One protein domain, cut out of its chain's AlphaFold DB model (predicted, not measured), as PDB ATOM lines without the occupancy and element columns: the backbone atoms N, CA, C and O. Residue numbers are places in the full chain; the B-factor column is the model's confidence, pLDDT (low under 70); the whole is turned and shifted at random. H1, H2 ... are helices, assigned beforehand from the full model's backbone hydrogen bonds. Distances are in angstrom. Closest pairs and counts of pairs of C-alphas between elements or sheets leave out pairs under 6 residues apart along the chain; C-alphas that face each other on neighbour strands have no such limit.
ATOM      1  N   GLY A  22      76.440 -15.981   4.464       48.03
ATOM      2  CA  GLY A  22      76.299 -17.344   3.941       48.03
ATOM      3  C   GLY A  22      77.414 -17.774   2.977       48.03
ATOM      4  O   GLY A  22      77.786 -18.947   2.961       48.03
ATOM      5  N   ALA A  23      77.997 -16.846   2.208       62.38
ATOM      6  CA  ALA A  23      78.987 -17.197   1.184       62.38
ATOM      7  C   ALA A  23      80.340 -17.622   1.780       62.38
ATOM      8  O   ALA A  23      80.987 -18.539   1.267       62.38
ATOM      9  N   LEU A  24      80.761 -16.979   2.876       68.12
ATOM     10  CA  LEU A  24      82.013 -17.316   3.555       68.12
ATOM     11  C   LEU A  24      81.895 -18.660   4.277       68.12
ATOM     12  O   LEU A  24      82.791 -19.490   4.167       68.12
ATOM     13  N   TYR A  25      80.760 -18.898   4.942       70.94
ATOM     14  CA  TYR A  25      80.491 -20.161   5.627       70.94
ATOM     15  C   TYR A  25      80.612 -21.359   4.679       70.94
ATOM     16  O   TYR A  25      81.313 -22.314   4.999       70.94
ATOM     17  N   GLY A  26      80.015 -21.288   3.481       77.19
ATOM     18  CA  GLY A  26      80.128 -22.358   2.486       77.19
ATOM     19  C   GLY A  26      81.572 -22.626   2.044       77.19
ATOM     20  O   GLY A  26      81.981 -23.779   1.939       77.19
ATOM     21  N   LYS A  27      82.370 -21.568   1.849       78.50
ATOM     22  CA  LYS A  27      83.786 -21.685   1.458       78.50
ATOM     23  C   LYS A  27      84.659 -22.255   2.576       78.50
ATOM     24  O   LYS A  27      85.474 -23.132   2.310       78.50
ATOM     25  N   VAL A  28      84.473 -21.790   3.812       80.25
ATOM     26  CA  VAL A  28      85.201 -22.309   4.979       80.25
ATOM     27  C   VAL A  28      84.810 -23.764   5.234       80.25
ATOM     28  O   VAL A  28      85.689 -24.595   5.424       80.25
ATOM     29  N   LYS A  29      83.515 -24.100   5.150       81.25
ATOM     30  CA  LYS A  29      83.029 -25.479   5.274       81.25
ATOM     31  C   LYS A  29      83.679 -26.399   4.238       81.25
ATOM     32  O   LYS A  29      84.218 -27.429   4.621       81.25
ATOM     33  N   GLY A  30      83.681 -26.005   2.962       80.81
ATOM     34  CA  GLY A  30      84.335 -26.772   1.896       80.81
ATOM     35  C   GLY A  30      85.842 -26.926   2.117       80.81
ATOM     36  O   GLY A  30      86.378 -28.018   1.990       80.81
ATOM     37  N   PHE A  31      86.532 -25.864   2.542       83.06
ATOM     38  CA  PHE A  31      87.960 -25.941   2.853       83.06
ATOM     39  C   PHE A  31      88.259 -26.908   4.007       83.06
ATOM     40  O   PHE A  31      89.158 -27.739   3.897       83.06
ATOM     41  N   VAL A  32      87.502 -26.827   5.103       81.56
ATOM     42  CA  VAL A  32      87.681 -27.719   6.257       81.56
ATOM     43  C   VAL A  32      87.378 -29.171   5.881       81.56
ATOM     44  O   VAL A  32      88.084 -30.074   6.325       81.56
ATOM     45  N   GLN A  33      86.358 -29.388   5.052       82.94
ATOM     46  CA  GLN A  33      85.937 -30.712   4.617       82.94
ATOM     47  C   GLN A  33      86.933 -31.356   3.647       82.94
ATOM     48  O   GLN A  33      87.285 -32.512   3.857       82.94
ATOM     49  N   ASP A  34      87.392 -30.633   2.622       81.50
ATOM     50  CA  ASP A  34      88.095 -31.231   1.476       81.50
ATOM     51  C   ASP A  34      89.597 -30.919   1.416       81.50
ATOM     52  O   ASP A  34      90.348 -31.655   0.778       81.50
ATOM     53  N   ALA A  35      90.057 -29.846   2.065       77.62
ATOM     54  CA  ALA A  35      91.427 -29.351   1.908       77.62
ATOM     55  C   ALA A  35      92.254 -29.387   3.202       77.62
ATOM     56  O   ALA A  35      93.434 -29.734   3.154       77.62
ATOM     57  N   LEU A  36      91.661 -29.073   4.361       79.25
ATOM     58  CA  LEU A  36      92.401 -28.887   5.619       79.25
ATOM     59  C   LEU A  36      93.150 -30.150   6.073       79.25
ATOM     60  O   LEU A  36      94.268 -30.058   6.570       79.25
ATOM     61  N   PHE A  37      92.546 -31.327   5.896       77.56
ATOM     62  CA  PHE A  37      93.108 -32.601   6.356       77.56
ATOM     63  C   PHE A  37      93.782 -33.415   5.240       77.56
ATOM     64  O   PHE A  37      94.151 -34.568   5.471       77.56
ATOM     65  N   GLY A  38      93.906 -32.856   4.027       72.44
ATOM     66  CA  GLY A  38      94.451 -33.550   2.848       72.44
ATOM     67  C   GLY A  38      93.613 -34.740   2.356       72.44
ATOM     68  O   GLY A  38      94.039 -35.479   1.472       72.44
ATOM     69  N   LYS A  39      92.433 -34.941   2.945       78.25
ATOM     70  CA  LYS A  39      91.427 -35.947   2.604       78.25
ATOM     71  C   LYS A  39      90.051 -35.367   2.910       78.25
ATOM     72  O   LYS A  39      89.943 -34.528   3.802       78.25
ATOM     73  N   THR A  40      89.015 -35.857   2.238       80.75
ATOM     74  CA  THR A  40      87.637 -35.489   2.573       80.75
ATOM     75  C   THR A  40      87.271 -36.039   3.953       80.75
ATOM     76  O   THR A  40      87.427 -37.237   4.212       80.75
ATOM     77  N   VAL A  41      86.811 -35.167   4.852       80.31
ATOM     78  CA  VAL A  41      86.456 -35.512   6.236       80.31
ATOM     79  C   VAL A  41      84.984 -35.230   6.511       80.31
ATOM     80  O   VAL A  41      84.464 -34.163   6.200       80.31
ATOM     81  N   GLU A  42      84.315 -36.180   7.158       80.00
ATOM     82  CA  GLU A  42      82.937 -36.016   7.606       80.00
ATOM     83  C   GLU A  42      82.868 -35.088   8.827       80.00
ATOM     84  O   GLU A  42      83.434 -35.367   9.893       80.00
ATOM     85  N   LEU A  43      82.173 -33.962   8.661       77.69
ATOM     86  CA  LEU A  43      82.082 -32.902   9.668       77.69
ATOM     87  C   LEU A  43      81.145 -33.246  10.835       77.69
ATOM     88  O   LEU A  43      81.210 -32.587  11.868       77.69
ATOM     89  N   GLU A  44      80.300 -34.271  10.695       78.44
ATOM     90  CA  GLU A  44      79.402 -34.744  11.763       78.44
ATOM     91  C   GLU A  44      80.071 -35.764  12.694       78.44
ATOM     92  O   GLU A  44      79.540 -36.102  13.752       78.44
ATOM     93  N   SER A  45      81.275 -36.228  12.347       81.88
ATOM     94  CA  SER A  45      82.032 -37.132  13.206       81.88
ATOM     95  C   SER A  45      82.524 -36.412  14.464       81.88
ATOM     96  O   SER A  45      83.185 -35.370  14.399       81.88
ATOM     97  N   ALA A  46      82.277 -37.017  15.628       77.50
ATOM     98  CA  ALA A  46      82.691 -36.483  16.926       77.50
ATOM     99  C   ALA A  46      84.208 -36.220  17.019       77.50
ATOM    100  O   ALA A  46      84.635 -35.263  17.663       77.50
ATOM    101  N   ASN A  47      85.027 -37.031  16.339       78.75
ATOM    102  CA  ASN A  47      86.479 -36.838  16.295       78.75
ATOM    103  C   ASN A  47      86.870 -35.595  15.486       78.75
ATOM    104  O   ASN A  47      87.751 -34.845  15.903       78.75
ATOM    105  N   THR A  48      86.194 -35.343  14.363       77.06
ATOM    106  CA  THR A  48      86.414 -34.147  13.539       77.06
ATOM    107  C   THR A  48      86.069 -32.885  14.321       77.06
ATOM    108  O   THR A  48      86.868 -31.950  14.375       77.06
ATOM    109  N   LEU A  49      84.916 -32.883  14.992       78.12
ATOM    110  CA  LEU A  49      84.468 -31.756  15.811       78.12
ATOM    111  C   LEU A  49      85.402 -31.497  16.996       78.12
ATOM    112  O   LEU A  49      85.708 -30.342  17.292       78.12
ATOM    113  N   ARG A  50      85.900 -32.556  17.644       77.31
ATOM    114  CA  ARG A  50      86.870 -32.438  18.739       77.31
ATOM    115  C   ARG A  50      88.181 -31.807  18.272       77.31
ATOM    116  O   ARG A  50      88.639 -30.858  18.899       77.31
ATOM    117  N   ASN A  51      88.739 -32.282  17.160       79.62
ATOM    118  CA  ASN A  51      89.992 -31.755  16.615       79.62
ATOM    119  C   ASN A  51      89.845 -30.301  16.147       79.62
ATOM    120  O   ASN A  51      90.727 -29.481  16.381       79.62
ATOM    121  N   LEU A  52      88.709 -29.957  15.531       76.88
ATOM    122  CA  LEU A  52      88.408 -28.580  15.131       76.88
ATOM    123  C   LEU A  52      88.151 -27.650  16.317       76.88
ATOM    124  O   LEU A  52      88.336 -26.450  16.173       76.88
ATOM    125  N   SER A  53      87.757 -28.189  17.472       77.94
ATOM    126  CA  SER A  53      87.549 -27.411  18.699       77.94
ATOM    127  C   SER A  53      88.845 -27.171  19.474       77.94
ATOM    128  O   SER A  53      88.848 -26.398  20.434       77.94
ATOM    129  N   GLU A  54      89.956 -27.810  19.089       83.19
ATOM    130  CA  GLU A  54      91.244 -27.497  19.693       83.19
ATOM    131  C   GLU A  54      91.639 -26.049  19.385       83.19
ATOM    132  O   GLU A  54      91.498 -25.549  18.263       83.19
ATOM    133  N   LEU A  55      92.160 -25.365  20.407       78.38
ATOM    134  CA  LEU A  55      92.478 -23.942  20.328       78.38
ATOM    135  C   LEU A  55      93.499 -23.646  19.226       78.38
ATOM    136  O   LEU A  55      93.359 -22.658  18.508       78.38
ATOM    137  N   ALA A  56      94.510 -24.508  19.085       78.19
ATOM    138  CA  ALA A  56      95.539 -24.366  18.064       78.19
ATOM    139  C   ALA A  56      94.949 -24.478  16.650       78.19
ATOM    140  O   ALA A  56      95.225 -23.628  15.804       78.19
ATOM    141  N   ALA A  57      94.084 -25.470  16.412       75.81
ATOM    142  CA  ALA A  57      93.439 -25.679  15.119       75.81
ATOM    143  C   ALA A  57      92.493 -24.520  14.772       75.81
ATOM    144  O   ALA A  57      92.624 -23.914  13.707       75.81
ATOM    145  N   THR A  58      91.605 -24.148  15.701       79.31
ATOM    146  CA  THR A  58      90.663 -23.033  15.517       79.31
ATOM    147  C   THR A  58      91.391 -21.730  15.192       79.31
ATOM    148  O   THR A  58      91.058 -21.060  14.214       79.31
ATOM    149  N   LYS A  59      92.409 -21.372  15.989       80.94
ATOM    150  CA  LYS A  59      93.171 -20.133  15.781       80.94
ATOM    151  C   LYS A  59      93.889 -20.126  14.442       80.94
ATOM    152  O   LYS A  59      93.765 -19.151  13.712       80.94
ATOM    153  N   THR A  60      94.563 -21.221  14.098       83.31
ATOM    154  CA  THR A  60      95.317 -21.324  12.840       83.31
ATOM    155  C   THR A  60      94.407 -21.136  11.631       83.31
ATOM    156  O   THR A  60      94.755 -20.401  10.706       83.31
ATOM    157  N   VAL A  61      93.217 -21.749  11.642       81.94
ATOM    158  CA  VAL A  61      92.230 -21.588  10.565       81.94
ATOM    159  C   VAL A  61      91.761 -20.133  10.487       81.94
ATOM    160  O   VAL A  61      91.820 -19.534   9.416       81.94
ATOM    161  N   ILE A  62      91.352 -19.535  11.609       80.38
ATOM    162  CA  ILE A  62      90.866 -18.146  11.633       80.38
ATOM    163  C   ILE A  62      91.947 -17.166  11.160       80.38
ATOM    164  O   ILE A  62      91.668 -16.320  10.311       80.38
ATOM    165  N   GLU A  63      93.174 -17.282  11.667       79.69
ATOM    166  CA  GLU A  63      94.284 -16.397  11.306       79.69
ATOM    167  C   GLU A  63      94.685 -16.554   9.839       79.69
ATOM    168  O   GLU A  63      94.863 -15.547   9.156       79.69
ATOM    169  N   SER A  64      94.735 -17.783   9.318       81.44
ATOM    170  CA  SER A  64      95.054 -18.032   7.905       81.44
ATOM    171  C   SER A  64      94.009 -17.419   6.974       81.44
ATOM    172  O   SER A  64      94.358 -16.766   5.991       81.44
ATOM    173  N   PHE A  65      92.718 -17.572   7.292       80.75
ATOM    174  CA  PHE A  65      91.652 -16.931   6.520       80.75
ATOM    175  C   PHE A  65      91.686 -15.408   6.658       80.75
ATOM    176  O   PHE A  65      91.533 -14.724   5.649       80.75
ATOM    177  N   LYS A  66      91.931 -14.866   7.860       79.38
ATOM    178  CA  LYS A  66      92.096 -13.417   8.071       79.38
ATOM    179  C   LYS A  66      93.239 -12.877   7.208       79.38
ATOM    180  O   LYS A  66      93.034 -11.911   6.483       79.38
ATOM    181  N   GLN A  67      94.402 -13.529   7.226       75.31
ATOM    182  CA  GLN A  67      95.566 -13.141   6.427       75.31
ATOM    183  C   GLN A  67      95.301 -13.240   4.925       75.31
ATOM    184  O   GLN A  67      95.589 -12.291   4.204       75.31
ATOM    185  N   ALA A  68      94.727 -14.344   4.442       75.94
ATOM    186  CA  ALA A  68      94.448 -14.533   3.018       75.94
ATOM    187  C   ALA A  68      93.381 -13.558   2.499       75.94
ATOM    188  O   ALA A  68      93.522 -13.010   1.408       75.94
ATOM    189  N   ILE A  69      92.327 -13.310   3.287       74.31
ATOM    190  CA  ILE A  69      91.311 -12.309   2.953       74.31
ATOM    191  C   ILE A  69      91.961 -10.933   2.912       74.31
ATOM    192  O   ILE A  69      91.832 -10.267   1.894       74.31
ATOM    193  N   ASN A  70      92.711 -10.552   3.950       67.19
ATOM    194  CA  ASN A  70      93.412  -9.272   3.989       67.19
ATOM    195  C   ASN A  70      94.396  -9.126   2.822       67.19
ATOM    196  O   ASN A  70      94.423  -8.079   2.199       67.19
ATOM    197  N   ALA A  71      95.147 -10.159   2.445       71.56
ATOM    198  CA  ALA A  71      96.045 -10.101   1.289       71.56
ATOM    199  C   ALA A  71      95.299  -9.887  -0.043       71.56
ATOM    200  O   ALA A  71      95.830  -9.261  -0.957       71.56
ATOM    201  N   LEU A  72      94.067 -10.393  -0.161       67.94
ATOM    202  CA  LEU A  72      93.228 -10.227  -1.352       67.94
ATOM    203  C   LEU A  72      92.410  -8.925  -1.343       67.94
ATOM    204  O   LEU A  72      92.038  -8.438  -2.411       67.94
ATOM    205  N   THR A  73      92.092  -8.371  -0.172       58.84
ATOM    206  CA  THR A  73      91.279  -7.152  -0.025       58.84
ATOM    207  C   THR A  73      92.119  -5.894   0.162       58.84
ATOM    208  O   THR A  73      91.717  -4.830  -0.316       58.84
ATOM    209  N   VAL A  74      93.301  -6.011   0.769       51.66
ATOM    210  CA  VAL A  74      94.337  -4.973   0.817       51.66
ATOM    211  C   VAL A  74      95.045  -4.966  -0.532       51.66
ATOM    212  O   VAL A  74      96.185  -5.384  -0.707       51.66
TER     213      VAL A  74
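Overview. This is residues 22 to 74 of the 170 residues of an uncharacterized protein of Candidatus Chloroploca asiatica (UniProt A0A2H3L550). Three helices make an open horseshoe with few contacts: H1 and the long H3 form its two arms, and the long link after H1 and short H2 lead round the closed end. H2 and H3 meet at their ends in a corner. The printed part has 53 residues with three named helices, H1, H2, H3, and no named strand; its class is all helix. It is elongated, spanning 37 by 22 by 21 A, and only just compact, close to loose, with a radius of gyration of the C-alphas of 11.8 A.

Along the chain. H1, residues 22 to 34, begins at C-alpha 22 (76.299, -17.344, 3.941) and is 18.4 A long. H2, residues 46 to 52, is 9.9 A long. H3, residues 55 to 73, is 26.4 A long and ends at C-alpha 73 (91.279, -7.152, -0.025).

Arrangement. H1 and H3 are near each other, with 5 pairs of C-alphas within 10 A. H1 and H2 are apart. H2 and H3 are close but not clearly touching; their closest C-alphas, Leu 52 and Thr 58, are 6.0 A apart. They run the same way at a steep tilt of 54 degrees. In H1, H2 and H3 every O i to N i+4 pair is within hydrogen-bond range.

Size, cuts and confidence. The C-alphas farthest apart, Ala 46 and Val 74, are 37.3 A apart. The printed part has no cut. H1 to H2 is a long link of 11 residues; H2 to H3 is tight. Mean pLDDT of the printed part is 76.4; residues 22 to 24, 70 and 72 to 74 are under 70.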